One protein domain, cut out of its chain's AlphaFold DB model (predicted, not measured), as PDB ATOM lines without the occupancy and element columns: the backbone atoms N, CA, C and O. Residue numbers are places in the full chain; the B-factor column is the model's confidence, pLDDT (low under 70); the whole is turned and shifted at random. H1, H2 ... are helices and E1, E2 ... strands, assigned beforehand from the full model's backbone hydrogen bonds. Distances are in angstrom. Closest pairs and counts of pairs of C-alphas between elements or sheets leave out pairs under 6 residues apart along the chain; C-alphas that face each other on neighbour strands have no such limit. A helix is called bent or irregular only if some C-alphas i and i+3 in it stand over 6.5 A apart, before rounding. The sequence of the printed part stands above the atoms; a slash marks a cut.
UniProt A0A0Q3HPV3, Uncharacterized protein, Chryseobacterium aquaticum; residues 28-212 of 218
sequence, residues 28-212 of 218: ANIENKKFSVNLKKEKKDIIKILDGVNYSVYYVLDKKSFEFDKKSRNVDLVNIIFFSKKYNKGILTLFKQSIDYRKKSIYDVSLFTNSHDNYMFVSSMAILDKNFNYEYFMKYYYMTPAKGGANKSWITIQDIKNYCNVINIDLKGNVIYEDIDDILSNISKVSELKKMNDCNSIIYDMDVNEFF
ATOM      1  N   ALA A  28     -31.633  50.433  12.450       89.25
ATOM      2  CA  ALA A  28     -31.495  51.873  12.660       89.25
ATOM      3  C   ALA A  28     -31.646  52.316  14.132       89.25
ATOM      4  O   ALA A  28     -31.184  53.394  14.494       89.25
ATOM      5  N   ASN A  29     -32.243  51.504  15.016       88.75
ATOM      6  CA  ASN A  29     -32.421  51.871  16.427       88.75
ATOM      7  C   ASN A  29     -31.113  51.947  17.234       88.75
ATOM      8  O   ASN A  29     -31.143  52.419  18.371       88.75
ATOM      9  N   ILE A  30     -29.980  51.484  16.690       89.31
ATOM     10  CA  ILE A  30     -28.669  51.606  17.351       89.31
ATOM     11  C   ILE A  30     -27.856  52.811  16.873       89.31
ATOM     12  O   ILE A  30     -26.730  53.003  17.331       89.31
ATOM     13  N   GLU A  31     -28.410  53.619  15.969       88.94
ATOM     14  CA  GLU A  31     -27.784  54.851  15.500       88.94
ATOM     15  C   GLU A  31     -27.434  55.763  16.684       88.94
ATOM     16  O   GLU A  31     -28.257  56.015  17.567       88.94
ATOM     17  N   ASN A  32     -26.190  56.242  16.725       87.00
ATOM     18  CA  ASN A  32     -25.630  57.050  17.810       87.00
ATOM     19  C   ASN A  32     -25.646  56.385  19.197       87.00
ATOM     20  O   ASN A  32     -25.487  57.067  20.218       87.00
ATOM     21  N   LYS A  33     -25.803  55.057  19.282       91.94
ATOM     22  CA  LYS A  33     -25.737  54.354  20.564       91.94
ATOM     23  C   LYS A  33     -24.324  54.449  21.134       91.94
ATOM     24  O   LYS A  33     -23.356  54.081  20.474       91.94
ATOM     25  N   LYS A  34     -24.224  54.894  22.390       94.88
ATOM     26  CA  LYS A  34     -22.965  54.984  23.138       94.88
ATOM     27  C   LYS A  34     -22.950  54.036  24.328       94.88
ATOM     28  O   LYS A  34     -23.964  53.884  25.011       94.88
ATOM     29  N   PHE A  35     -21.805  53.418  24.579       95.12
ATOM     30  CA  PHE A  35     -21.552  52.568  25.742       95.12
ATOM     31  C   PHE A  35     -20.050  52.528  26.040       95.12
ATOM     32  O   PHE A  35     -19.246  53.000  25.242       95.12
ATOM     33  N   SER A  36     -19.662  51.979  27.191       94.94
ATOM     34  CA  SER A  36     -18.251  51.827  27.552       94.94
ATOM     35  C   SER A  36     -17.864  50.355  27.605       94.94
ATOM     36  O   SER A  36     -18.589  49.538  28.170       94.94
ATOM     37  N   VAL A  37     -16.685  50.034  27.082       94.69
ATOM     38  CA  VAL A  37     -16.073  48.703  27.130       94.69
ATOM     39  C   VAL A  37     -14.892  48.737  28.089       94.69
ATOM     40  O   VAL A  37     -14.044  49.624  28.011       94.69
ATOM     41  N   ASN A  38     -14.815  47.763  28.997       93.12
ATOM     42  CA  ASN A  38     -13.650  47.573  29.859       93.12
ATOM     43  C   ASN A  38     -12.949  46.259  29.515       93.12
ATOM     44  O   ASN A  38     -13.345  45.198  29.995       93.12
ATOM     45  N   LEU A  39     -11.849  46.337  28.767       90.81
ATOM     46  CA  LEU A  39     -11.138  45.152  28.268       90.81
ATOM     47  C   LEU A  39     -10.567  44.247  29.371       90.81
ATOM     48  O   LEU A  39     -10.255  43.090  29.107       90.81
ATOM     49  N   LYS A  40     -10.425  44.740  30.609       89.31
ATOM     50  CA  LYS A  40     -10.014  43.901  31.748       89.31
ATOM     51  C   LYS A  40     -11.168  43.088  32.334       89.31
ATOM     52  O   LYS A  40     -10.924  42.051  32.944       89.31
ATOM     53  N   LYS A  41     -12.403  43.584  32.215       87.44
ATOM     54  CA  LYS A  41     -13.607  42.930  32.752       87.44
ATOM     55  C   LYS A  41     -14.300  42.058  31.709       87.44
ATOM     56  O   LYS A  41     -14.809  40.999  32.071       87.44
ATOM     57  N   GLU A  42     -14.285  42.474  30.446       85.12
ATOM     58  CA  GLU A  42     -14.902  41.736  29.346       85.12
ATOM     59  C   GLU A  42     -14.062  40.505  28.984       85.12
ATOM     60  O   GLU A  42     -13.076  40.565  28.249       85.12
ATOM     61  N   LYS A  43     -14.446  39.362  29.563       79.38
ATOM     62  CA  LYS A  43     -13.835  38.056  29.272       79.38
ATOM     63  C   LYS A  43     -14.420  37.390  28.029       79.38
ATOM     64  O   LYS A  43     -13.798  36.479  27.497       79.38
ATOM     65  N   LYS A  44     -15.614  37.817  27.621       82.38
ATOM     66  CA  LYS A  44     -16.363  37.284  26.485       82.38
ATOM     67  C   LYS A  44     -16.162  38.178  25.273       82.38
ATOM     68  O   LYS A  44     -15.995  39.386  25.423       82.38
ATOM     69  N   ASP A  45     -16.270  37.582  24.094       87.00
ATOM     70  CA  ASP A  45     -16.163  38.303  22.823       87.00
ATOM     71  C   ASP A  45     -17.511  38.916  22.406       87.00
ATOM     72  O   ASP A  45     -17.688  39.356  21.278       87.00
ATOM     73  N   ILE A  46     -18.494  38.929  23.312       92.12
ATOM     74  CA  ILE A  46     -19.833  39.455  23.068       92.12
ATOM     75  C   ILE A  46     -20.296  40.258  24.278       92.12
ATOM     76  O   ILE A  46     -20.342  39.750  25.401       92.12
ATOM     77  N   ILE A  47     -20.725  41.488  24.025       93.88
ATOM     78  CA  ILE A  47     -21.260  42.408  25.025       93.88
ATOM     79  C   ILE A  47     -22.714  42.696  24.667       93.88
ATOM     80  O   ILE A  47     -23.015  43.137  23.561       93.88
ATOM     81  N   LYS A  48     -23.651  42.461  25.589       94.25
ATOM     82  CA  LYS A  48     -25.052  42.846  25.372       94.25
ATOM     83  C   LYS A  48     -25.196  44.357  25.580       94.25
ATOM     84  O   LYS A  48     -24.996  44.835  26.693       94.25
ATOM     85  N   ILE A  49     -25.561  45.093  24.531       94.81
ATOM     86  CA  ILE A  49     -25.658  46.565  24.550       94.81
ATOM     87  C   ILE A  49     -27.101  47.079  24.653       94.81
ATOM     88  O   ILE A  49     -27.319  48.221  25.062       94.81
ATOM     89  N   LEU A  50     -28.086  46.242  24.307       93.50
ATOM     90  CA  LEU A  50     -29.514  46.488  24.518       93.50
ATOM     91  C   LEU A  50     -30.217  45.177  24.892       93.50
ATOM     92  O   LEU A  50     -29.922  44.127  24.319       93.50
ATOM     93  N   ASP A  51     -31.177  45.244  25.811       92.44
ATOM     94  CA  ASP A  51     -32.030  44.110  26.179       92.44
ATOM     95  C   ASP A  51     -33.475  44.586  26.328       92.44
ATOM     96  O   ASP A  51     -33.804  45.307  27.268       92.44
ATOM     97  N   GLY A  52     -34.316  44.229  25.362       89.25
ATOM     98  CA  GLY A  52     -35.755  44.466  25.402       89.25
ATOM     99  C   GLY A  52     -36.509  43.194  25.777       89.25
ATOM    100  O   GLY A  52     -35.926  42.119  25.897       89.25
ATOM    101  N   VAL A  53     -37.832  43.277  25.916       88.88
ATOM    102  CA  VAL A  53     -38.665  42.092  26.201       88.88
ATOM    103  C   VAL A  53     -38.551  41.052  25.080       88.88
ATOM    104  O   VAL A  53     -38.363  39.874  25.366       88.88
ATOM    105  N   ASN A  54     -38.548  41.500  23.820       92.50
ATOM    106  CA  ASN A  54     -38.604  40.626  22.638       92.50
ATOM    107  C   ASN A  54     -37.287  40.503  21.865       92.50
ATOM    108  O   ASN A  54     -37.175  39.669  20.969       92.50
ATOM    109  N   TYR A  55     -36.282  41.305  22.205       93.62
ATOM    110  CA  TYR A  55     -35.019  41.337  21.478       93.62
ATOM    111  C   TYR A  55     -33.831  41.560  22.408       93.62
ATOM    112  O   TYR A  55     -33.971  42.048  23.530       93.62
ATOM    113  N   SER A  56     -32.642  41.249  21.912       95.38
ATOM    114  CA  SER A  56     -31.379  41.678  22.506       95.38
ATOM    115  C   SER A  56     -30.435  42.109  21.390       95.38
ATOM    116  O   SER A  56     -30.422  41.498  20.326       95.38
ATOM    117  N   VAL A  57     -29.638  43.150  21.626       96.38
ATOM    118  CA  VAL A  57     -28.581  43.559  20.694       96.38
ATOM    119  C   VAL A  57     -27.235  43.303  21.333       96.38
ATOM    120  O   VAL A  57     -26.991  43.702  22.478       96.38
ATOM    121  N   TYR A  58     -26.368  42.643  20.580       96.44
ATOM    122  CA  TYR A  58     -25.037  42.277  21.020       96.44
ATOM    123  C   TYR A  58     -23.972  42.920  20.141       96.44
ATOM    124  O   TYR A  58     -24.071  42.916  18.920       96.44
ATOM    125  N   TYR A  59     -22.941  43.435  20.790       95.88
ATOM    126  CA  TYR A  59     -21.711  43.921  20.193       95.88
ATOM    127  C   TYR A  59     -20.675  42.800  20.226       95.88
ATOM    128  O   TYR A  59     -20.393  42.271  21.305       95.88
ATOM    129  N   VAL A  60     -20.127  42.426  19.070       95.38
ATOM    130  CA  VAL A  60     -19.050  41.435  18.985       95.38
ATOM    131  C   VAL A  60     -17.717  42.157  19.168       95.38
ATOM    132  O   VAL A  60     -17.323  42.986  18.353       95.38
ATOM    133  N   LEU A  61     -17.047  41.860  20.276       93.00
ATOM    134  CA  LEU A  61     -15.806  42.494  20.688       93.00
ATOM    135  C   LEU A  61     -14.626  41.935  19.887       93.00
ATOM    136  O   LEU A  61     -14.153  40.837  20.171       93.00
ATOM    137  N   ASP A  62     -14.090  42.736  18.966       90.50
ATOM    138  CA  ASP A  62     -12.736  42.533  18.450       90.50
ATOM    139  C   ASP A  62     -11.746  43.368  19.268       90.50
ATOM    140  O   ASP A  62     -11.734  44.597  19.214       90.50
ATOM    141  N   LYS A  63     -10.900  42.692  20.051       88.88
ATOM    142  CA  LYS A  63      -9.894  43.353  20.894       88.88
ATOM    143  C   LYS A  63      -8.842  44.093  20.066       88.88
ATOM    144  O   LYS A  63      -8.301  45.075  20.570       88.88
ATOM    145  N   LYS A  64      -8.598  43.681  18.816       88.94
ATOM    146  CA  LYS A  64      -7.642  44.352  17.925       88.94
ATOM    147  C   LYS A  64      -8.091  45.763  17.567       88.94
ATOM    148  O   LYS A  64      -7.259  46.661  17.525       88.94
ATOM    149  N   SER A  65      -9.398  46.011  17.446       88.69
ATOM    150  CA  SER A  65      -9.931  47.365  17.226       88.69
ATOM    151  C   SER A  65      -9.636  48.330  18.390       88.69
ATOM    152  O   SER A  65      -9.842  49.535  18.261       88.69
ATOM    153  N   PHE A  66      -9.135  47.840  19.532       90.75
ATOM    154  CA  PHE A  66      -8.723  48.655  20.680       90.75
ATOM    155  C   PHE A  66      -7.199  48.856  20.779       90.75
ATOM    156  O   PHE A  66      -6.720  49.513  21.712       90.75
ATOM    157  N   GLU A  67      -6.440  48.314  19.824       89.44
ATOM    158  CA  GLU A  67      -4.992  48.470  19.691       89.44
ATOM    159  C   GLU A  67      -4.678  49.682  18.799       89.44
ATOM    160  O   GLU A  67      -4.325  49.561  17.632       89.44
ATOM    161  N   PHE A  68      -4.835  50.883  19.357       88.50
ATOM    162  CA  PHE A  68      -4.548  52.149  18.676       88.50
ATOM    163  C   PHE A  68      -3.865  53.147  19.622       88.50
ATOM    164  O   PHE A  68      -3.813  52.940  20.842       88.50
ATOM    165  N   ASP A  69      -3.322  54.240  19.074       87.38
ATOM    166  CA  ASP A  69      -2.770  55.323  19.894       87.38
ATOM    167  C   ASP A  69      -3.878  55.925  20.767       87.38
ATOM    168  O   ASP A  69      -4.838  56.508  20.286       87.38
ATOM    169  N   LYS A  70      -3.724  55.835  22.088       88.00
ATOM    170  CA  LYS A  70      -4.711  56.313  23.066       88.00
ATOM    171  C   LYS A  70      -4.982  57.821  22.994       88.00
ATOM    172  O   LYS A  70      -5.909  58.283  23.656       88.00
ATOM    173  N   LYS A  71      -4.160  58.590  22.272       85.38
ATOM    174  CA  LYS A  71      -4.381  60.018  21.999       85.38
ATOM    175  C   LYS A  71      -5.262  60.273  20.775       85.38
ATOM    176  O   LYS A  71      -5.699  61.406  20.592       85.38
ATOM    177  N   SER A  72      -5.503  59.264  19.945       87.25
ATOM    178  CA  SER A  72      -6.371  59.353  18.779       87.25
ATOM    179  C   SER A  72      -7.700  58.642  19.021       87.25
ATOM    180  O   SER A  72      -7.905  57.952  20.019       87.25
ATOM    181  N   ARG A  73      -8.629  58.858  18.094       89.56
ATOM    182  CA  ARG A  73      -9.876  58.114  17.976       89.56
ATOM    183  C   ARG A  73      -9.673  57.016  16.943       89.56
ATOM    184  O   ARG A  73      -9.206  57.322  15.846       89.56
ATOM    185  N   ASN A  74     -10.078  55.786  17.251       91.31
ATOM    186  CA  ASN A  74     -10.167  54.742  16.234       91.31
ATOM    187  C   ASN A  74     -11.561  54.735  15.596       91.31
ATOM    188  O   ASN A  74     -12.565  54.849  16.301       91.31
ATOM    189  N   VAL A  75     -11.623  54.596  14.275       90.19
ATOM    190  CA  VAL A  75     -12.868  54.470  13.514       90.19
ATOM    191  C   VAL A  75     -12.747  53.244  12.625       90.19
ATOM    192  O   VAL A  75     -11.860  53.191  11.781       90.19
ATOM    193  N   ASP A  76     -13.641  52.283  12.819       89.69
ATOM    194  CA  ASP A  76     -13.564  50.965  12.183       89.69
ATOM    195  C   ASP A  76     -14.974  50.379  11.991       89.69
ATOM    196  O   ASP A  76     -15.971  50.997  12.382       89.69
ATOM    197  N   LEU A  77     -15.073  49.196  11.394       90.50
ATOM    198  CA  LEU A  77     -16.287  48.394  11.340       90.50
ATOM    199  C   LEU A  77     -16.387  47.468  12.555       90.50
ATOM    200  O   LEU A  77     -15.400  47.124  13.201       90.50
ATOM    201  N   VAL A  78     -17.610  47.070  12.891       92.88
ATOM    202  CA  VAL A  78     -17.869  46.114  13.961       92.88
ATOM    203  C   VAL A  78     -19.106  45.283  13.702       92.88
ATOM    204  O   VAL A  78     -20.106  45.759  13.168       92.88
ATOM    205  N   ASN A  79     -19.036  44.035  14.140       94.81
ATOM    206  CA  ASN A  79     -20.124  43.083  14.072       94.81
ATOM    207  C   ASN A  79     -21.150  43.335  15.184       94.81
ATOM    208  O   ASN A  79     -20.825  43.324  16.375       94.81
ATOM    209  N   ILE A  80     -22.407  43.517  14.786       95.50
ATOM    210  CA  ILE A  80     -23.561  43.670  15.670       95.50
ATOM    211  C   ILE A  80     -24.552  42.545  15.385       95.50
ATOM    212  O   ILE A  80     -24.860  42.251  14.231       95.50
ATOM    213  N   ILE A  81     -25.073  41.930  16.445       96.81
ATOM    214  CA  ILE A  81     -26.106  40.897  16.360       96.81
ATOM    215  C   ILE A  81     -27.418  41.465  16.888       96.81
ATOM    216  O   ILE A  81     -27.523  41.799  18.071       96.81
ATOM    217  N   PHE A  82     -28.436  41.496  16.036       96.50
ATOM    218  CA  PHE A  82     -29.817  41.791  16.405       96.50
ATOM    219  C   PHE A  82     -30.563  40.481  16.632       96.50
ATOM    220  O   PHE A  82     -30.936  39.801  15.681       96.50
ATOM    221  N   PHE A  83     -30.743  40.094  17.893       96.69
ATOM    222  CA  PHE A  83     -31.335  38.815  18.267       96.69
ATOM    223  C   PHE A  83     -32.824  38.944  18.568       96.69
ATOM    224  O   PHE A  83     -33.208  39.648  19.503       96.69
ATOM    225  N   SER A  84     -33.646  38.203  17.828       96.19
ATOM    226  CA  SER A  84     -35.072  38.040  18.096       96.19
ATOM    227  C   SER A  84     -35.304  36.877  19.055       96.19
ATOM    228  O   SER A  84     -34.984  35.721  18.758       96.19
ATOM    229  N   LYS A  85     -35.923  37.165  20.204       94.75
ATOM    230  CA  LYS A  85     -36.327  36.139  21.180       94.75
ATOM    231  C   LYS A  85     -37.525  35.325  20.680       94.75
ATOM    232  O   LYS A  85     -37.667  34.170  21.068       94.75
ATOM    233  N   LYS A  86     -38.345  35.895  19.789       93.81
ATOM    234  CA  LYS A  86     -39.484  35.216  19.151       93.81
ATOM    235  C   LYS A  86     -39.016  34.091  18.229       93.81
ATOM    236  O   LYS A  86     -39.515  32.975  18.325       93.81
ATOM    237  N   TYR A  87     -38.047  34.378  17.359       94.12
ATOM    238  CA  TYR A  87     -37.534  33.400  16.394       94.12
ATOM    239  C   TYR A  87     -36.356  32.579  16.926       94.12
ATOM    240  O   TYR A  87     -35.984  31.585  16.306       94.12
ATOM    241  N   ASN A  88     -35.772  32.966  18.067       95.31
ATOM    242  CA  ASN A  88     -34.520  32.406  18.586       95.31
ATOM    243  C   ASN A  88     -33.390  32.439  17.546       95.31
ATOM    244  O   ASN A  88     -32.601  31.498  17.434       95.31
ATOM    245  N   LYS A  89     -33.337  33.529  16.779       96.56
ATOM    246  CA  LYS A  89     -32.364  33.766  15.714       96.56
ATOM    247  C   LYS A  89     -31.843  35.192  15.790       96.56
ATOM    248  O   LYS A  89     -32.542  36.088  16.267       96.56
ATOM    249  N   GLY A  90     -30.615  35.398  15.333       96.50
ATOM    250  CA  GLY A  90     -29.997  36.717  15.253       96.50
ATOM    251  C   GLY A  90     -29.638  37.101  13.832       96.50
ATOM    252  O   GLY A  90     -29.251  36.240  13.058       96.50
ATOM    253  N   ILE A  91     -29.726  38.383  13.497       96.75
ATOM    254  CA  ILE A  91     -29.126  38.923  12.276       96.75
ATOM    255  C   ILE A  91     -27.784  39.545  12.652       96.75
ATOM    256  O   ILE A  91     -27.741  40.483  13.449       96.75
ATOM    257  N   LEU A  92     -26.704  39.001  12.100       96.00
ATOM    258  CA  LEU A  92     -25.350  39.536  12.169       96.00
ATOM    259  C   LEU A  92     -25.120  40.488  10.999       96.00
ATOM    260  O   LEU A  92     -25.341  40.126   9.842       96.00
ATOM    261  N   THR A  93     -24.646  41.688  11.301       93.56
ATOM    262  CA  THR A  93     -24.321  42.705  10.301       93.56
ATOM    263  C   THR A  93     -23.213  43.635  10.798       93.56
ATOM    264  O   THR A  93     -22.895  43.651  11.990       93.56
ATOM    265  N   LEU A  94     -22.623  44.408   9.886       91.62
ATOM    266  CA  LEU A  94     -21.563  45.361  10.176       91.62
ATOM    267  C   LEU A  94     -22.091  46.780  10.347       91.62
ATOM    268  O   LEU A  94     -22.892  47.282   9.562       91.62
ATOM    269  N   PHE A  95     -21.574  47.438  11.374       91.12
ATOM    270  CA  PHE A  95     -21.812  48.839  11.680       91.12
ATOM    271  C   PHE A  95     -20.488  49.576  11.778       91.12
ATOM    272  O   PHE A  95     -19.464  48.986  12.110       91.12
ATOM    273  N   LYS A  96     -20.506  50.886  11.545       91.25
ATOM    274  CA  LYS A  96     -19.354  51.732  11.840       91.25
ATOM    275  C   LYS A  96     -19.306  52.002  13.339       91.25
ATOM    276  O   LYS A  96     -20.330  52.263  13.971       91.25
ATOM    277  N   GLN A  97     -18.109  51.993  13.904       93.38
ATOM    278  CA  GLN A  97     -17.867  52.370  15.287       93.38
ATOM    279  C   GLN A  97     -16.809  53.462  15.396       93.38
ATOM    280  O   GLN A  97     -15.905  53.568  14.573       93.38
ATOM    281  N   SER A  98     -16.922  54.259  16.451       94.81
ATOM    282  CA  SER A  98     -15.868  55.137  16.950       94.81
ATOM    283  C   SER A  98     -15.484  54.681  18.346       94.81
ATOM    284  O   SER A  98     -16.370  54.504  19.183       94.81
ATOM    285  N   ILE A  99     -14.188  54.543  18.607       95.88
ATOM    286  CA  ILE A  99     -13.641  54.139  19.901       95.88
ATOM    287  C   ILE A  99     -12.709  55.241  20.404       95.88
ATOM    288  O   ILE A  99     -11.703  55.557  19.768       95.88
ATOM    289  N   ASP A 100     -13.032  55.795  21.569       95.38
ATOM    290  CA  ASP A 100     -12.224  56.794  22.265       95.38
ATOM    291  C   ASP A 100     -11.654  56.178  23.557       95.38
ATOM    292  O   ASP A 100     -12.378  55.592  24.372       95.38
ATOM    293  N   TYR A 101     -10.338  56.288  23.774       94.44
ATOM    294  CA  TYR A 101      -9.733  55.844  25.031       94.44
ATOM    295  C   TYR A 101     -10.134  56.781  26.173       94.44
ATOM    296  O   TYR A 101      -9.901  57.987  26.120       94.44
ATOM    297  N   ARG A 102     -10.675  56.213  27.257       92.19
ATOM    298  CA  ARG A 102     -11.083  56.986  28.435       92.19
ATOM    299  C   ARG A 102     -10.035  56.945  29.541       92.19
ATOM    300  O   ARG A 102      -9.500  57.975  29.935       92.19
ATOM    301  N   LYS A 103      -9.784  55.761  30.114       92.00
ATOM    302  CA  LYS A 103      -8.777  55.527  31.175       92.00
ATOM    303  C   LYS A 103      -8.641  54.045  31.504       92.00
ATOM    304  O   LYS A 103      -9.636  53.338  31.492       92.00
ATOM    305  N   LYS A 104      -7.462  53.587  31.943       86.44
ATOM    306  CA  LYS A 104      -7.257  52.273  32.605       86.44
ATOM    307  C   LYS A 104      -7.968  51.094  31.896       86.44
ATOM    308  O   LYS A 104      -8.638  50.302  32.555       86.44
ATOM    309  N   SER A 105      -7.816  50.989  30.572       88.62
ATOM    310  CA  SER A 105      -8.461  49.965  29.716       88.62
ATOM    311  C   SER A 105      -9.985  50.093  29.557       88.62
ATOM    312  O   SER A 105     -10.640  49.132  29.158       88.62
ATOM    313  N   ILE A 106     -10.543  51.261  29.879       93.44
ATOM    314  CA  ILE A 106     -11.926  51.650  29.599       93.44
ATOM    315  C   ILE A 106     -11.928  52.520  28.348       93.44
ATOM    316  O   ILE A 106     -11.150  53.476  28.256       93.44
ATOM    317  N   TYR A 107     -12.834  52.196  27.438       95.69
ATOM    318  CA  TYR A 107     -13.008  52.841  26.147       95.69
ATOM    319  C   TYR A 107     -14.475  53.192  25.972       95.69
ATOM    320  O   TYR A 107     -15.337  52.391  26.335       95.69
ATOM    321  N   ASP A 108     -14.753  54.371  25.438       96.50
ATOM    322  CA  ASP A 108     -16.103  54.762  25.061       96.50
ATOM    323  C   ASP A 108     -16.301  54.435  23.579       96.50
ATOM    324  O   ASP A 108     -15.482  54.791  22.735       96.50
ATOM    325  N   VAL A 109     -17.378  53.716  23.279       96.75
ATOM    326  CA  VAL A 109     -17.730  53.254  21.936       96.75
ATOM    327  C   VAL A 109     -19.008  53.954  21.502       96.75
ATOM    328  O   VAL A 109     -19.964  54.042  22.272       96.75
ATOM    329  N   SER A 110     -19.026  54.452  20.269       95.56
ATOM    330  CA  SER A 110     -20.213  55.000  19.606       95.56
ATOM    331  C   SER A 110     -20.478  54.231  18.318       95.56
ATOM    332  O   SER A 110     -19.548  54.031  17.542       95.56
ATOM    333  N   LEU A 111     -21.723  53.813  18.096       93.12
ATOM    334  CA  LEU A 111     -22.140  53.090  16.895       93.12
ATOM    335  C   LEU A 111     -22.861  54.012  15.921       93.12
ATOM    336  O   LEU A 111     -23.656  54.862  16.323       93.12
ATOM    337  N   PHE A 112     -22.610  53.779  14.640       88.56
ATOM    338  CA  PHE A 112     -23.220  54.486  13.531       88.56
ATOM    339  C   PHE A 112     -23.622  53.459  12.477       88.56
ATOM    340  O   PHE A 112     -22.820  52.632  12.043       88.56
ATOM    341  N   THR A 113     -24.871  53.532  12.041       76.38
ATOM    342  CA  THR A 113     -25.395  52.818  10.868       76.38
ATOM    343  C   THR A 113     -24.653  53.206   9.595       76.38
ATOM    344  O   THR A 113     -24.703  52.477   8.610       76.38
ATOM    345  N   ASN A 114     -24.003  54.378   9.614       67.25
ATOM    346  CA  ASN A 114     -23.489  55.068   8.444       67.25
ATOM    347  C   ASN A 114     -24.605  55.385   7.431       67.25
ATOM    348  O   ASN A 114     -24.300  55.721   6.306       67.25
ATOM    349  N   SER A 115     -25.894  55.328   7.785       60.16
ATOM    350  CA  SER A 115     -27.013  55.451   6.840       60.16
ATOM    351  C   SER A 115     -27.375  56.894   6.465       60.16
ATOM    352  O   SER A 115     -28.556  57.247   6.384       60.16
ATOM    353  N   HIS A 116     -26.377  57.754   6.269       52.03
ATOM    354  CA  HIS A 116     -26.607  59.013   5.569       52.03
ATOM    355  C   HIS A 116     -26.710  58.676   4.073       52.03
ATOM    356  O   HIS A 116     -25.719  58.322   3.444       52.03
ATOM    357  N   ASP A 117     -27.932  58.707   3.539       47.59
ATOM    358  CA  ASP A 117     -28.324  58.264   2.190       47.59
ATOM    359  C   ASP A 117     -28.366  56.735   1.964       47.59
ATOM    360  O   ASP A 117     -28.004  55.918   2.812       47.59
ATOM    361  N   ASN A 118     -28.870  56.325   0.794       46.47
ATOM    362  CA  ASN A 118     -29.185  54.931   0.438       46.47
ATOM    363  C   ASN A 118     -27.965  53.982   0.314       46.47
ATOM    364  O   ASN A 118     -28.141  52.842  -0.113       46.47
ATOM    365  N   TYR A 119     -26.742  54.414   0.649       51.53
ATOM    366  CA  TYR A 119     -25.510  53.850   0.065       51.53
ATOM    367  C   TYR A 119     -24.430  53.333   1.022       51.53
ATOM    368  O   TYR A 119     -23.328  53.042   0.573       51.53
ATOM    369  N   MET A 120     -24.683  53.186   2.318       52.84
ATOM    370  CA  MET A 120     -23.570  53.008   3.265       52.84
ATOM    371  C   MET A 120     -23.680  51.803   4.200       52.84
ATOM    372  O   MET A 120     -23.117  51.799   5.294       52.84
ATOM    373  N   PHE A 121     -24.347  50.745   3.744       68.94
ATOM    374  CA  PHE A 121     -24.474  49.497   4.486       68.94
ATOM    375  C   PHE A 121     -23.674  48.382   3.802       68.94
ATOM    376  O   PHE A 121     -23.842  48.161   2.602       68.94
ATOM    377  N   VAL A 122     -22.815  47.675   4.546       78.25
ATOM    378  CA  VAL A 122     -22.172  46.459   4.026       78.25
ATOM    379  C   VAL A 122     -23.279  45.450   3.744       78.25
ATOM    380  O   VAL A 122     -24.000  45.032   4.648       78.25
ATOM    381  N   SER A 123     -23.446  45.086   2.474       86.69
ATOM    382  CA  SER A 123     -24.584  44.276   2.031       86.69
ATOM    383  C   SER A 123     -24.586  42.862   2.602       86.69
ATOM    384  O   SER A 123     -25.639  42.229   2.649       86.69
ATOM    385  N   SER A 124     -23.410  42.361   2.973       92.25
ATOM    386  CA  SER A 124     -23.174  40.984   3.389       92.25
ATOM    387  C   SER A 124     -23.477  40.817   4.878       92.25
ATOM    388  O   SER A 124     -22.857  41.436   5.738       92.25
ATOM    389  N   MET A 125     -24.464  39.977   5.172       94.75
ATOM    390  CA  MET A 125     -24.992  39.693   6.504       94.75
ATOM    391  C   MET A 125     -25.146  38.186   6.705       94.75
ATOM    392  O   MET A 125     -25.102  37.397   5.757       94.75
ATOM    393  N   ALA A 126     -25.400  37.776   7.942       96.31
ATOM    394  CA  ALA A 126     -25.729  36.393   8.242       96.31
ATOM    395  C   ALA A 126     -26.885  36.281   9.231       96.31
ATOM    396  O   ALA A 126     -27.110  37.162  10.058       96.31
ATOM    397  N   ILE A 127     -27.600  35.164   9.164       97.12
ATOM    398  CA  ILE A 127     -28.602  34.783  10.148       97.12
ATOM    399  C   ILE A 127     -28.025  33.658  10.997       97.12
ATOM    400  O   ILE A 127     -27.540  32.645  10.485       97.12
ATOM    401  N   LEU A 128     -28.084  33.869  12.304       96.62
ATOM    402  CA  LEU A 128     -27.512  33.024  13.328       96.62
ATOM    403  C   LEU A 128     -28.601  32.283  14.108       96.62
ATOM    404  O   LEU A 128     -29.673  32.837  14.360       96.62
ATOM    405  N   ASP A 129     -28.286  31.081  14.583       95.62
ATOM    406  CA  ASP A 129     -29.135  30.334  15.510       95.62
ATOM    407  C   ASP A 129     -29.081  30.898  16.951       95.62
ATOM    408  O   ASP A 129     -28.372  31.857  17.279       95.62
ATOM    409  N   LYS A 130     -29.806  30.247  17.869       94.75
ATOM    410  CA  LYS A 130     -29.816  30.580  19.307       94.75
ATOM    411  C   LYS A 130     -28.446  30.502  19.986       94.75
ATOM    412  O   LYS A 130     -28.278  31.053  21.073       94.75
ATOM    413  N   ASN A 131     -27.491  29.790  19.401       93.88
ATOM    414  CA  ASN A 131     -26.133  29.592  19.895       93.88
ATOM    415  C   ASN A 131     -25.109  30.459  19.144       93.88
ATOM    416  O   ASN A 131     -23.925  30.361  19.446       93.88
ATOM    417  N   PHE A 132     -25.563  31.328  18.237       94.50
ATOM    418  CA  PHE A 132     -24.742  32.152  17.352       94.50
ATOM    419  C   PHE A 132     -23.927  31.374  16.307       94.50
ATOM    420  O   PHE A 132     -22.894  31.853  15.845       94.50
ATOM    421  N   ASN A 133     -24.406  30.198  15.898       95.00
ATOM    422  CA  ASN A 133     -23.897  29.509  14.716       95.00
ATOM    423  C   ASN A 133     -24.545  30.076  13.453       95.00
ATOM    424  O   ASN A 133     -25.739  30.367  13.451       95.00
ATOM    425  N   TYR A 134     -23.775  30.169  12.374       94.38
ATOM    426  CA  TYR A 134     -24.261  30.581  11.062       94.38
ATOM    427  C   TYR A 134     -25.226  29.541  10.474       94.38
ATOM    428  O   TYR A 134     -24.870  28.369  10.347       94.38
ATOM    429  N   GLU A 135     -26.432  29.968  10.099       94.75
ATOM    430  CA  GLU A 135     -27.421  29.115   9.420       94.75
ATOM    431  C   GLU A 135     -27.712  29.586   7.996       94.75
ATOM    432  O   GLU A 135     -27.777  28.765   7.083       94.75
ATOM    433  N   TYR A 136     -27.842  30.900   7.795       95.75
ATOM    434  CA  TYR A 136     -28.131  31.475   6.484       95.75
ATOM    435  C   TYR A 136     -27.201  32.642   6.186       95.75
ATOM    436  O   TYR A 136     -26.877  33.436   7.071       95.75
ATOM    437  N   PHE A 137     -26.829  32.783   4.922       95.81
ATOM    438  CA  PHE A 137     -26.303  34.033   4.403       95.81
ATOM    439  C   PHE A 137     -27.453  34.938   3.988       95.81
ATOM    440  O   PHE A 137     -28.487  34.476   3.507       95.81
ATOM    441  N   MET A 138     -27.266  36.240   4.181       95.44
ATOM    442  CA  MET A 138     -28.219  37.252   3.758       95.44
ATOM    443  C   MET A 138     -27.477  38.369   3.037       95.44
ATOM    444  O   MET A 138     -26.506  38.906   3.562       95.44
ATOM    445  N   LYS A 139     -27.930  38.733   1.840       94.19
ATOM    446  CA  LYS A 139     -27.329  39.815   1.058       94.19
ATOM    447  C   LYS A 139     -28.361  40.869   0.714       94.19
ATOM    448  O   LYS A 139     -29.418  40.550   0.177       94.19
ATOM    449  N   TYR A 140     -28.054  42.115   1.050       91.75
ATOM    450  CA  TYR A 140     -28.868  43.272   0.709       91.75
ATOM    451  C   TYR A 140     -28.489  43.816  -0.664       91.75
ATOM    452  O   TYR A 140     -27.315  44.019  -0.967       91.75
ATOM    453  N   TYR A 141     -29.496  44.090  -1.477       89.25
ATOM    454  CA  TYR A 141     -29.340  44.682  -2.789       89.25
ATOM    455  C   TYR A 141     -30.186  45.938  -2.890       89.25
ATOM    456  O   TYR A 141     -31.285  46.033  -2.340       89.25
ATOM    457  N   TYR A 142     -29.665  46.898  -3.638       84.88
ATOM    458  CA  TYR A 142     -30.312  48.170  -3.871       84.88
ATOM    459  C   TYR A 142     -30.008  48.634  -5.293       84.88
ATOM    460  O   TYR A 142     -28.870  48.567  -5.756       84.88
ATOM    461  N   MET A 143     -31.038  49.104  -5.988       82.00
ATOM    462  CA  MET A 143     -30.958  49.591  -7.356       82.00
ATOM    463  C   MET A 143     -31.625  50.963  -7.450       82.00
ATOM    464  O   MET A 143     -32.839  51.097  -7.270       82.00
ATOM    465  N   THR A 144     -30.821  51.970  -7.791       73.88
ATOM    466  CA  THR A 144     -31.319  53.292  -8.182       73.88
ATOM    467  C   THR A 144     -31.747  53.247  -9.649       73.88
ATOM    468  O   THR A 144     -30.958  52.831 -10.500       73.88
ATOM    469  N   PRO A 145     -32.976  53.655  -9.988       73.56
ATOM    470  CA  PRO A 145     -33.459  53.624 -11.358       73.56
ATOM    471  C   PRO A 145     -32.782  54.709 -12.198       73.56
ATOM    472  O   PRO A 145     -32.589  55.837 -11.752       73.56
ATOM    473  N   ALA A 146     -32.484  54.387 -13.458       71.50
ATOM    474  CA  ALA A 146     -31.769  55.283 -14.368       71.50
ATOM    475  C   ALA A 146     -32.540  56.574 -14.732       71.50
ATOM    476  O   ALA A 146     -31.920  57.559 -15.122       71.50
ATOM    477  N   LYS A 147     -33.882  56.586 -14.635       67.81
ATOM    478  CA  LYS A 147     -34.732  57.758 -14.926       67.81
ATOM    479  C   LYS A 147     -35.981  57.778 -14.039       67.81
ATOM    480  O   LYS A 147     -36.929  57.054 -14.316       67.81
ATOM    481  N   GLY A 148     -35.980  58.602 -12.988       61.84
ATOM    482  CA  GLY A 148     -37.184  59.063 -12.267       61.84
ATOM    483  C   GLY A 148     -38.084  58.008 -11.601       61.84
ATOM    484  O   GLY A 148     -39.177  58.353 -11.162       61.84
ATOM    485  N   GLY A 149     -37.673  56.740 -11.544       67.19
ATOM    486  CA  GLY A 149     -38.436  55.669 -10.898       67.19
ATOM    487  C   GLY A 149     -38.267  55.643  -9.377       67.19
ATOM    488  O   GLY A 149     -37.415  56.332  -8.817       67.19
ATOM    489  N   ALA A 150     -39.034  54.780  -8.709       69.81
ATOM    490  CA  ALA A 150     -38.796  54.455  -7.306       69.81
ATOM    491  C   ALA A 150     -37.567  53.544  -7.164       69.81
ATOM    492  O   ALA A 150     -37.382  52.609  -7.950       69.81
ATOM    493  N   ASN A 151     -36.747  53.807  -6.147       74.56
ATOM    494  CA  ASN A 151     -35.660  52.912  -5.769       74.56
ATOM    495  C   ASN A 151     -36.218  51.538  -5.405       74.56
ATOM    496  O   ASN A 151     -37.254  51.443  -4.746       74.56
ATOM    497  N   LYS A 152     -35.520  50.485  -5.829       85.19
ATOM    498  CA  LYS A 152     -35.860  49.112  -5.462       85.19
ATOM    499  C   LYS A 152     -34.771  48.539  -4.584       85.19
ATOM    500  O   LYS A 152     -33.590  48.642  -4.907       85.19
ATOM    501  N   SER A 153     -35.186  47.901  -3.508       88.94
ATOM    502  CA  SER A 153     -34.319  47.164  -2.608       88.94
ATOM    503  C   SER A 153     -34.911  45.793  -2.351       88.94
ATOM    504  O   SER A 153     -36.128  45.617  -2.321       88.94
ATOM    505  N   TRP A 154     -34.038  44.816  -2.170       92.75
ATOM    506  CA  TRP A 154     -34.426  43.464  -1.802       92.75
ATOM    507  C   TRP A 154     -33.329  42.836  -0.951       92.75
ATOM    508  O   TRP A 154     -32.178  43.282  -0.949       92.75
ATOM    509  N   ILE A 155     -33.684  41.789  -0.221       94.19
ATOM    510  CA  ILE A 155     -32.713  40.878   0.375       94.19
ATOM    511  C   ILE A 155     -32.817  39.517  -0.287       94.19
ATOM    512  O   ILE A 155     -33.898  39.065  -0.669       94.19
ATOM    513  N   THR A 156     -31.681  38.848  -0.366       95.25
ATOM    514  CA  THR A 156     -31.600  37.437  -0.714       95.25
ATOM    515  C   THR A 156     -31.139  36.669   0.515       95.25
ATOM    516  O   THR A 156     -30.145  37.057   1.125       95.25
ATOM    517  N   ILE A 157     -31.853  35.607   0.891       95.88
ATOM    518  CA  ILE A 157     -31.480  34.709   1.994       95.88
ATOM    519  C   ILE A 157     -31.161  33.339   1.404       95.88
ATOM    520  O   ILE A 157     -31.957  32.815   0.626       95.88
ATOM    521  N   GLN A 158     -30.019  32.768   1.781       94.44
ATOM    522  CA  GLN A 158     -29.515  31.488   1.285       94.44
ATOM    523  C   GLN A 158     -29.102  30.577   2.446       94.44
ATOM    524  O   GLN A 158     -28.385  31.016   3.344       94.44
ATOM    525  N   ASP A 159     -29.517  29.311   2.424       92.19
ATOM    526  CA  ASP A 159     -29.067  28.293   3.389       92.19
ATOM    527  C   ASP A 159     -27.576  27.978   3.196       92.19
ATOM    528  O   ASP A 159     -27.137  27.644   2.096       92.19
ATOM    529  N   ILE A 160     -26.789  28.043   4.273       90.56
ATOM    530  CA  ILE A 160     -25.341  27.803   4.215       90.56
ATOM    531  C   ILE A 160     -25.005  26.325   3.961       90.56
ATOM    532  O   ILE A 160     -23.954  26.002   3.412       90.56
ATOM    533  N   LYS A 161     -25.887  25.396   4.338       88.88
ATOM    534  CA  LYS A 161     -25.700  23.954   4.104       88.88
ATOM    535  C   LYS A 161     -26.131  23.526   2.704       88.88
ATOM    536  O   LYS A 161     -25.752  22.436   2.260       88.88
ATOM    537  N   ASN A 162     -26.946  24.339   2.036       87.81
ATOM    538  CA  ASN A 162     -27.413  24.108   0.680       87.81
ATOM    539  C   ASN A 162     -27.602  25.442  -0.048       87.81
ATOM    540  O   ASN A 162     -28.687  26.021  -0.035       87.81
ATOM    541  N   TYR A 163     -26.557  25.883  -0.747       87.31
ATOM    542  CA  TYR A 163     -26.558  27.152  -1.473       87.31
ATOM    543  C   TYR A 163     -27.633  27.253  -2.571       87.31
ATOM    544  O   TYR A 163     -27.905  28.342  -3.064       87.31
ATOM    545  N   CYS A 164     -28.304  26.165  -2.945       85.88
ATOM    546  CA  CYS A 164     -29.434  26.236  -3.872       85.88
ATOM    547  C   CYS A 164     -30.726  26.748  -3.231       85.88
ATOM    548  O   CYS A 164     -31.622  27.216  -3.934       85.88
ATOM    549  N   ASN A 165     -30.834  26.672  -1.907       88.00
ATOM    550  CA  ASN A 165     -32.030  27.077  -1.188       88.00
ATOM    551  C   ASN A 165     -31.973  28.583  -0.952       88.00
ATOM    552  O   ASN A 165     -31.406  29.048   0.037       88.00
ATOM    553  N   VAL A 166     -32.541  29.331  -1.897       90.00
ATOM    554  CA  VAL A 166     -32.493  30.793  -1.937       90.00
ATOM    555  C   VAL A 166     -33.904  31.362  -2.014       90.00
ATOM    556  O   VAL A 166     -34.749  30.858  -2.751       90.00
ATOM    557  N   ILE A 167     -34.151  32.453  -1.294       93.44
ATOM    558  CA  ILE A 167     -35.347  33.283  -1.465       93.44
ATOM    559  C   ILE A 167     -34.953  34.735  -1.683       93.44
ATOM    560  O   ILE A 167     -33.971  35.208  -1.112       93.44
ATOM    561  N   ASN A 168     -35.758  35.442  -2.469       92.50
ATOM    562  CA  ASN A 168     -35.664  36.885  -2.646       92.50
ATOM    563  C   ASN A 168     -36.885  37.541  -2.007       92.50
ATOM    564  O   ASN A 168     -38.006  37.054  -2.162       92.50
ATOM    565  N   ILE A 169     -36.659  38.625  -1.275       92.94
ATOM    566  CA  ILE A 169     -37.694  39.351  -0.543       92.94
ATOM    567  C   ILE A 169     -37.553  40.824  -0.904       92.94
ATOM    568  O   ILE A 169     -36.555  41.454  -0.548       92.94
ATOM    569  N   ASP A 170     -38.551  41.361  -1.599       91.38
ATOM    570  CA  ASP A 170     -38.625  42.791  -1.889       91.38
ATOM    571  C   ASP A 170     -38.831  43.579  -0.590       91.38
ATOM    572  O   ASP A 170     -39.664  43.220   0.249       91.38
ATOM    573  N   LEU A 171     -38.077  44.663  -0.430       88.44
ATOM    574  CA  LEU A 171     -38.189  45.567   0.710       88.44
ATOM    575  C   LEU A 171     -38.975  46.821   0.331       88.44
ATOM    576  O   LEU A 171     -39.018  47.230  -0.831       88.44
ATOM    577  N   LYS A 172     -39.562  47.481   1.336       80.62
ATOM    578  CA  LYS A 172     -40.227  48.778   1.131       80.62
ATOM    579  C   LYS A 172     -39.226  49.930   1.104       80.62
ATOM    580  O   LYS A 172     -39.513  50.979   0.534       80.62
ATOM    581  N   GLY A 173     -38.070  49.745   1.735       80.31
ATOM    582  CA  GLY A 173     -36.999  50.730   1.783       80.31
ATOM    583  C   GLY A 173     -35.655  50.095   2.115       80.31
ATOM    584  O   GLY A 173     -35.363  48.969   1.714       80.31
ATOM    585  N   ASN A 174     -34.808  50.831   2.828       84.94
ATOM    586  CA  ASN A 174     -33.514  50.310   3.261       84.94
ATOM    587  C   ASN A 174     -33.705  49.238   4.348       84.94
ATOM    588  O   ASN A 174     -34.477  49.443   5.287       84.94
ATOM    589  N   VAL A 175     -32.957  48.135   4.242       88.94
ATOM    590  CA  VAL A 175     -33.007  46.994   5.171       88.94
ATOM    591  C   VAL A 175     -32.859  47.394   6.637       88.94
ATOM    592  O   VAL A 175     -33.478  46.786   7.503       88.94
ATOM    593  N   ILE A 176     -32.117  48.462   6.938       89.19
ATOM    594  CA  ILE A 176     -31.921  48.902   8.323       89.19
ATOM    595  C   ILE A 176     -33.199  49.425   8.994       89.19
ATOM    596  O   ILE A 176     -33.240  49.525  10.222       89.19
ATOM    597  N   TYR A 177     -34.209  49.808   8.207       88.81
ATOM    598  CA  TYR A 177     -35.500  50.310   8.687       88.81
ATOM    599  C   TYR A 177     -36.594  49.241   8.686       88.81
ATOM    600  O   TYR A 177     -37.705  49.518   9.158       88.81
ATOM    601  N   GLU A 178     -36.291  48.055   8.162       89.69
ATOM    602  CA  GLU A 178     -37.162  46.893   8.242       89.69
ATOM    603  C   GLU A 178     -37.106  46.305   9.656       89.69
ATOM    604  O   GLU A 178     -36.096  46.403  10.364       89.69
ATOM    605  N   ASP A 179     -38.222  45.724  10.082       92.12
ATOM    606  CA  ASP A 179     -38.280  44.983  11.335       92.12
ATOM    607  C   ASP A 179     -37.467  43.692  11.207       92.12
ATOM    608  O   ASP A 179     -37.617  42.943  10.235       92.12
ATOM    609  N   ILE A 180     -36.615  43.402  12.191       92.94
ATOM    610  CA  ILE A 180     -35.851  42.152  12.170       92.94
ATOM    611  C   ILE A 180     -36.774  40.930  12.183       92.94
ATOM    612  O   ILE A 180     -36.454  39.925  11.555       92.94
ATOM    613  N   ASP A 181     -37.921  40.999  12.864       93.44
ATOM    614  CA  ASP A 181     -38.858  39.880  12.948       93.44
ATOM    615  C   ASP A 181     -39.535  39.634  11.595       93.44
ATOM    616  O   ASP A 181     -39.739  38.475  11.220       93.44
ATOM    617  N   ASP A 182     -39.815  40.694  10.831       92.00
ATOM    618  CA  ASP A 182     -40.359  40.585   9.476       92.00
ATOM    619  C   ASP A 182     -39.345  39.919   8.541       92.00
ATOM    620  O   ASP A 182     -39.702  38.988   7.813       92.00
ATOM    621  N   ILE A 183     -38.065  40.301   8.620       92.88
ATOM    622  CA  ILE A 183     -36.981  39.636   7.883       92.88
ATOM    623  C   ILE A 183     -36.921  38.147   8.258       92.88
ATOM    624  O   ILE A 183     -37.002  37.280   7.384       92.88
ATOM    625  N   LEU A 184     -36.836  37.835   9.555       94.38
ATOM    626  CA  LEU A 184     -36.679  36.466  10.057       94.38
ATOM    627  C   LEU A 184     -37.896  35.576   9.763       94.38
ATOM    628  O   LEU A 184     -37.739  34.368   9.568       94.38
ATOM    629  N   SER A 185     -39.102  36.144   9.672       93.31
ATOM    630  CA  SER A 185     -40.319  35.396   9.328       93.31
ATOM    631  C   SER A 185     -40.222  34.690   7.969       93.31
ATOM    632  O   SER A 185     -40.795  33.611   7.775       93.31
ATOM    633  N   ASN A 186     -39.443  35.254   7.041       91.12
ATOM    634  CA  ASN A 186     -39.285  34.725   5.694       91.12
ATOM    635  C   ASN A 186     -38.367  33.502   5.619       91.12
ATOM    636  O   ASN A 186     -38.435  32.782   4.630       91.12
ATOM    637  N   ILE A 187     -37.574  33.202   6.655       89.31
ATOM    638  CA  ILE A 187     -36.692  32.020   6.668       89.31
ATOM    639  C   ILE A 187     -37.491  30.730   6.455       89.31
ATOM    640  O   ILE A 187     -37.038  29.832   5.760       89.31
ATOM    641  N   SER A 188     -38.714  30.661   6.992       85.00
ATOM    642  CA  SER A 188     -39.624  29.520   6.799       85.00
ATOM    643  C   SER A 188     -39.965  29.228   5.331       85.00
ATOM    644  O   SER A 188     -40.393  28.124   5.008       85.00
ATOM    645  N   LYS A 189     -39.779  30.209   4.440       83.81
ATOM    646  CA  LYS A 189     -40.031  30.098   2.999       83.81
ATOM    647  C   LYS A 189     -38.812  29.598   2.225       83.81
ATOM    648  O   LYS A 189     -38.941  29.320   1.036       83.81
ATOM    649  N   VAL A 190     -37.641  29.504   2.863       80.12
ATOM    650  CA  VAL A 190     -36.447  28.901   2.264       80.12
ATOM    651  C   VAL A 190     -36.734  27.414   2.081       80.12
ATOM    652  O   VAL A 190     -36.733  26.646   3.036       80.12
ATOM    653  N   SER A 191     -37.073  27.036   0.849       69.50
ATOM    654  CA  SER A 191     -37.490  25.675   0.515       69.50
ATOM    655  C   SER A 191     -36.362  24.683   0.778       69.50
ATOM    656  O   SER A 191     -35.225  24.927   0.386       69.50
ATOM    657  N   GLU A 192     -36.684  23.535   1.372       64.50
ATOM    658  CA  GLU A 192     -35.784  22.381   1.467       64.50
ATOM    659  C   GLU A 192     -35.714  21.634   0.122       64.50
ATOM    660  O   GLU A 192     -36.038  20.448   0.023       64.50
ATOM    661  N   LEU A 193     -35.322  22.323  -0.956       62.94
ATOM    662  CA  LEU A 193     -35.068  21.636  -2.220       62.94
ATOM    663  C   LEU A 193     -33.912  20.642  -2.028       62.94
ATOM    664  O   LEU A 193     -32.966  20.875  -1.268       62.94
ATOM    665  N   LYS A 194     -33.997  19.499  -2.724       59.72
ATOM    666  CA  LYS A 194     -32.916  18.505  -2.757       59.72
ATOM    667  C   LYS A 194     -31.622  19.197  -3.188       59.72
ATOM    668  O   LYS A 194     -31.653  19.991  -4.122       59.72
ATOM    669  N   LYS A 195     -30.503  18.869  -2.526       57.25
ATOM    670  CA  LYS A 195     -29.159  19.350  -2.886       57.25
ATOM    671  C   LYS A 195     -28.954  19.228  -4.400       57.25
ATOM    672  O   LYS A 195     -28.867  18.113  -4.911       57.25
ATOM    673  N   MET A 196     -28.919  20.358  -5.101       62.00
ATOM    674  CA  MET A 196     -28.414  20.424  -6.472       62.00
ATOM    675  C   MET A 196     -26.923  20.762  -6.374       62.00
ATOM    676  O   MET A 196     -26.513  21.495  -5.476       62.00
ATOM    677  N   ASN A 197     -26.093  20.175  -7.234       58.44
ATOM    678  CA  ASN A 197     -24.644  20.161  -7.014       58.44
ATOM    679  C   ASN A 197     -23.894  21.429  -7.469       58.44
ATOM    680  O   ASN A 197     -22.697  21.497  -7.228       58.44
ATOM    681  N   ASP A 198     -24.565  22.450  -8.018       74.88
ATOM    682  CA  ASP A 198     -23.885  23.559  -8.720       74.88
ATOM    683  C   ASP A 198     -24.406  24.967  -8.354       74.88
ATOM    684  O   ASP A 198     -24.574  25.826  -9.220       74.88
ATOM    685  N   CYS A 199     -24.692  25.236  -7.077       83.81
ATOM    686  CA  CYS A 199     -25.107  26.577  -6.640       83.81
ATOM    687  C   CYS A 199     -23.969  27.334  -5.956       83.81
ATOM    688  O   CYS A 199     -23.353  26.839  -5.012       83.81
ATOM    689  N   ASN A 200     -23.735  28.569  -6.400       88.62
ATOM    690  CA  ASN A 200     -22.758  29.469  -5.796       88.62
ATOM    691  C   ASN A 200     -23.330  30.167  -4.556       88.62
ATOM    692  O   ASN A 200     -24.531  30.442  -4.470       88.62
ATOM    693  N   SER A 201     -22.450  30.504  -3.614       91.19
ATOM    694  CA  SER A 201     -22.799  31.365  -2.484       91.19
ATOM    695  C   SER A 201     -23.224  32.758  -2.969       91.19
ATOM    696  O   SER A 201     -22.634  33.307  -3.902       91.19
ATOM    697  N   ILE A 202     -24.229  33.360  -2.324       92.62
ATOM    698  CA  ILE A 202     -24.620  34.758  -2.583       92.62
ATOM    699  C   ILE A 202     -23.601  35.757  -2.008       92.62
ATOM    700  O   ILE A 202     -23.531  36.905  -2.459       92.62
ATOM    701  N   ILE A 203     -22.800  35.326  -1.028       91.62
ATOM    702  CA  ILE A 203     -21.716  36.104  -0.419       91.62
ATOM    703  C   ILE A 203     -20.379  35.612  -0.970       91.62
ATOM    704  O   ILE A 203     -20.137  34.407  -1.031       91.62
ATOM    705  N   TYR A 204     -19.517  36.546  -1.370       87.94
ATOM    706  CA  TYR A 204     -18.176  36.227  -1.852       87.94
ATOM    707  C   TYR A 204     -17.295  35.703  -0.714       87.94
ATOM    708  O   TYR A 204     -17.389  36.179   0.415       87.94
ATOM    709  N   ASP A 205     -16.373  34.790  -1.017       87.38
ATOM    710  CA  ASP A 205     -15.448  34.247  -0.011       87.38
ATOM    711  C   ASP A 205     -14.604  35.337   0.667       87.38
ATOM    712  O   ASP A 205     -14.248  35.211   1.837       87.38
ATOM    713  N   MET A 206     -14.296  36.426  -0.047       88.12
ATOM    714  CA  MET A 206     -13.602  37.590   0.515       88.12
ATOM    715  C   MET A 206     -14.401  38.206   1.669       88.12
ATOM    716  O   MET A 206     -13.884  38.288   2.780       88.12
ATOM    717  N   ASP A 207     -15.679  38.517   1.440       87.94
ATOM    718  CA  ASP A 207     -16.585  39.048   2.461       87.94
ATOM    719  C   ASP A 207     -16.723  38.091   3.651       87.94
ATOM    720  O   ASP A 207     -16.721  38.529   4.798       87.94
ATOM    721  N   VAL A 208     -16.817  36.777   3.404       86.81
ATOM    722  CA  VAL A 208     -16.897  35.782   4.490       86.81
ATOM    723  C   VAL A 208     -15.654  35.843   5.376       86.81
ATOM    724  O   VAL A 208     -15.767  35.802   6.600       86.81
ATOM    725  N   ASN A 209     -14.473  35.950   4.769       87.12
ATOM    726  CA  ASN A 209     -13.205  35.969   5.490       87.12
ATOM    727  C   ASN A 209     -12.927  37.301   6.198       87.12
ATOM    728  O   ASN A 209     -12.242  37.303   7.223       87.12
ATOM    729  N   GLU A 210     -13.423  38.413   5.658       86.50
ATOM    730  CA  GLU A 210     -13.181  39.757   6.185       86.50
ATOM    731  C   GLU A 210     -14.221  40.171   7.233       86.50
ATOM    732  O   GLU A 210     -13.871  40.724   8.275       86.50
ATOM    733  N   PHE A 211     -15.500  39.880   6.990       86.38
ATOM    734  CA  PHE A 211     -16.602  40.455   7.761       86.38
ATOM    735  C   PHE A 211     -17.179  39.516   8.814       86.38
ATOM    736  O   PHE A 211     -17.684  39.995   9.832       86.38
ATOM    737  N   PHE A 212     -17.099  38.197   8.622       89.31
ATOM    738  CA  PHE A 212     -17.721  37.236   9.532       89.31
ATOM    739  C   PHE A 212     -16.705  36.596  10.489       89.31
ATOM    740  O   PHE A 212     -15.786  35.893  10.063       89.31
TER     741      PHE A 212
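This is residues 28 to 212 of the 218 residues of an uncharacterized protein of Chryseobacterium aquaticum (UniProt A0A0Q3HPV3). One strongly twisted sheet of ten strands runs through the domain in two wings that share the long, bent strand E5. In one wing E1, E6, E5, E4, E3 and E2 form a curved wall whose edge strands E1 and E2 come near each other; in the other E7 to E10 continue from the first part of E5, with H2 packed on that wing and on E4 and E5. The printed part has 185 residues, with three named helices and ten named strands in the order E1 E2 E3 H1 E4 E5 E6 E7 E8 E9 E10 H2 H3. The sheet is branched and its neighbour pairs are antiparallel; the class is mostly strand. The whole is compact, with a radius of gyration of the C-alphas of 17.7 A and spans of 54 by 42 by 35 A.

E1, residues 34 to 38, is an edge strand and the antiparallel neighbour of E6, residues 106 to 112, with N 37 and O 107 at 2.8 A. E2, residues 46 to 51, and E3, residues 55 to 60, form a hairpin, with N 47 and O 59 at 2.8 A. The closest C-alphas of E1 and E2, those of Phe 35 and Ile 49, are 7.4 A apart. H1, residues 63 to 66, only grazes the sheet. E4, residues 73 to 84, pairs with E3, N 58 and O 81 at 2.9 A, and with E5, residues 89 to 103, N 80 and O 93 at 2.8 A. E4, E5 and E6 make a meander, each strand the antiparallel neighbour of the one before; N 98 and O 110 are 2.9 A apart. E7, residues 124 to 128, lies on the same side of E5 as E6, with N 92 and O 126 at 2.8 A. A second meander joins E7, E8, residues 134 to 143, E9, residues 152 to 159, and E10, residues 162 to 171: N 125 and O 138 are 2.8 A apart, N 139 and O 156 2.9 A, N 155 and O 169 2.9 A. H2, residues 180 to 189, is on the sheet; its closest C-alphas to E4 are Asp 181 and Ser 84, 6.6 A. H3, residues 205 to 211, only grazes the sheet; C-alphas 207 and 124 are the closest to E7, 6.9 A. Every O i to N i+4 pair is within hydrogen-bond range in H3, 2 of 6 in H2, which has 6 of 7 O i to N i+3 pairs within range; H1 is too short for an i+4 pair.

E1 begins at C-alpha 34 (-22.965, 54.984, 23.138). E4 is 32.2 A long and bends by 60 degrees at residue 76; E5 is 35.6 A long and bends by 74 degrees at residue 96. E8 is 27.3 A long, and E10, 24.0 A, bends by 54 degrees at residue 165. H2 is 15.7 A long and ends at C-alpha 189 (-40.031, 30.098, 2.999); H3 ends at C-alpha 211 (-16.602, 40.455, 7.761).

The two C-alphas farthest apart, those of Lys 71 and Lys 194, are 56.1 A apart. The printed part has no cut; the links E6 to E7 and H2 to H3 are long. The mean pLDDT of the printed part is 87.5, and residues 114 to 121, 147 to 150 and 191 to 197 hold the 19 residues under 70.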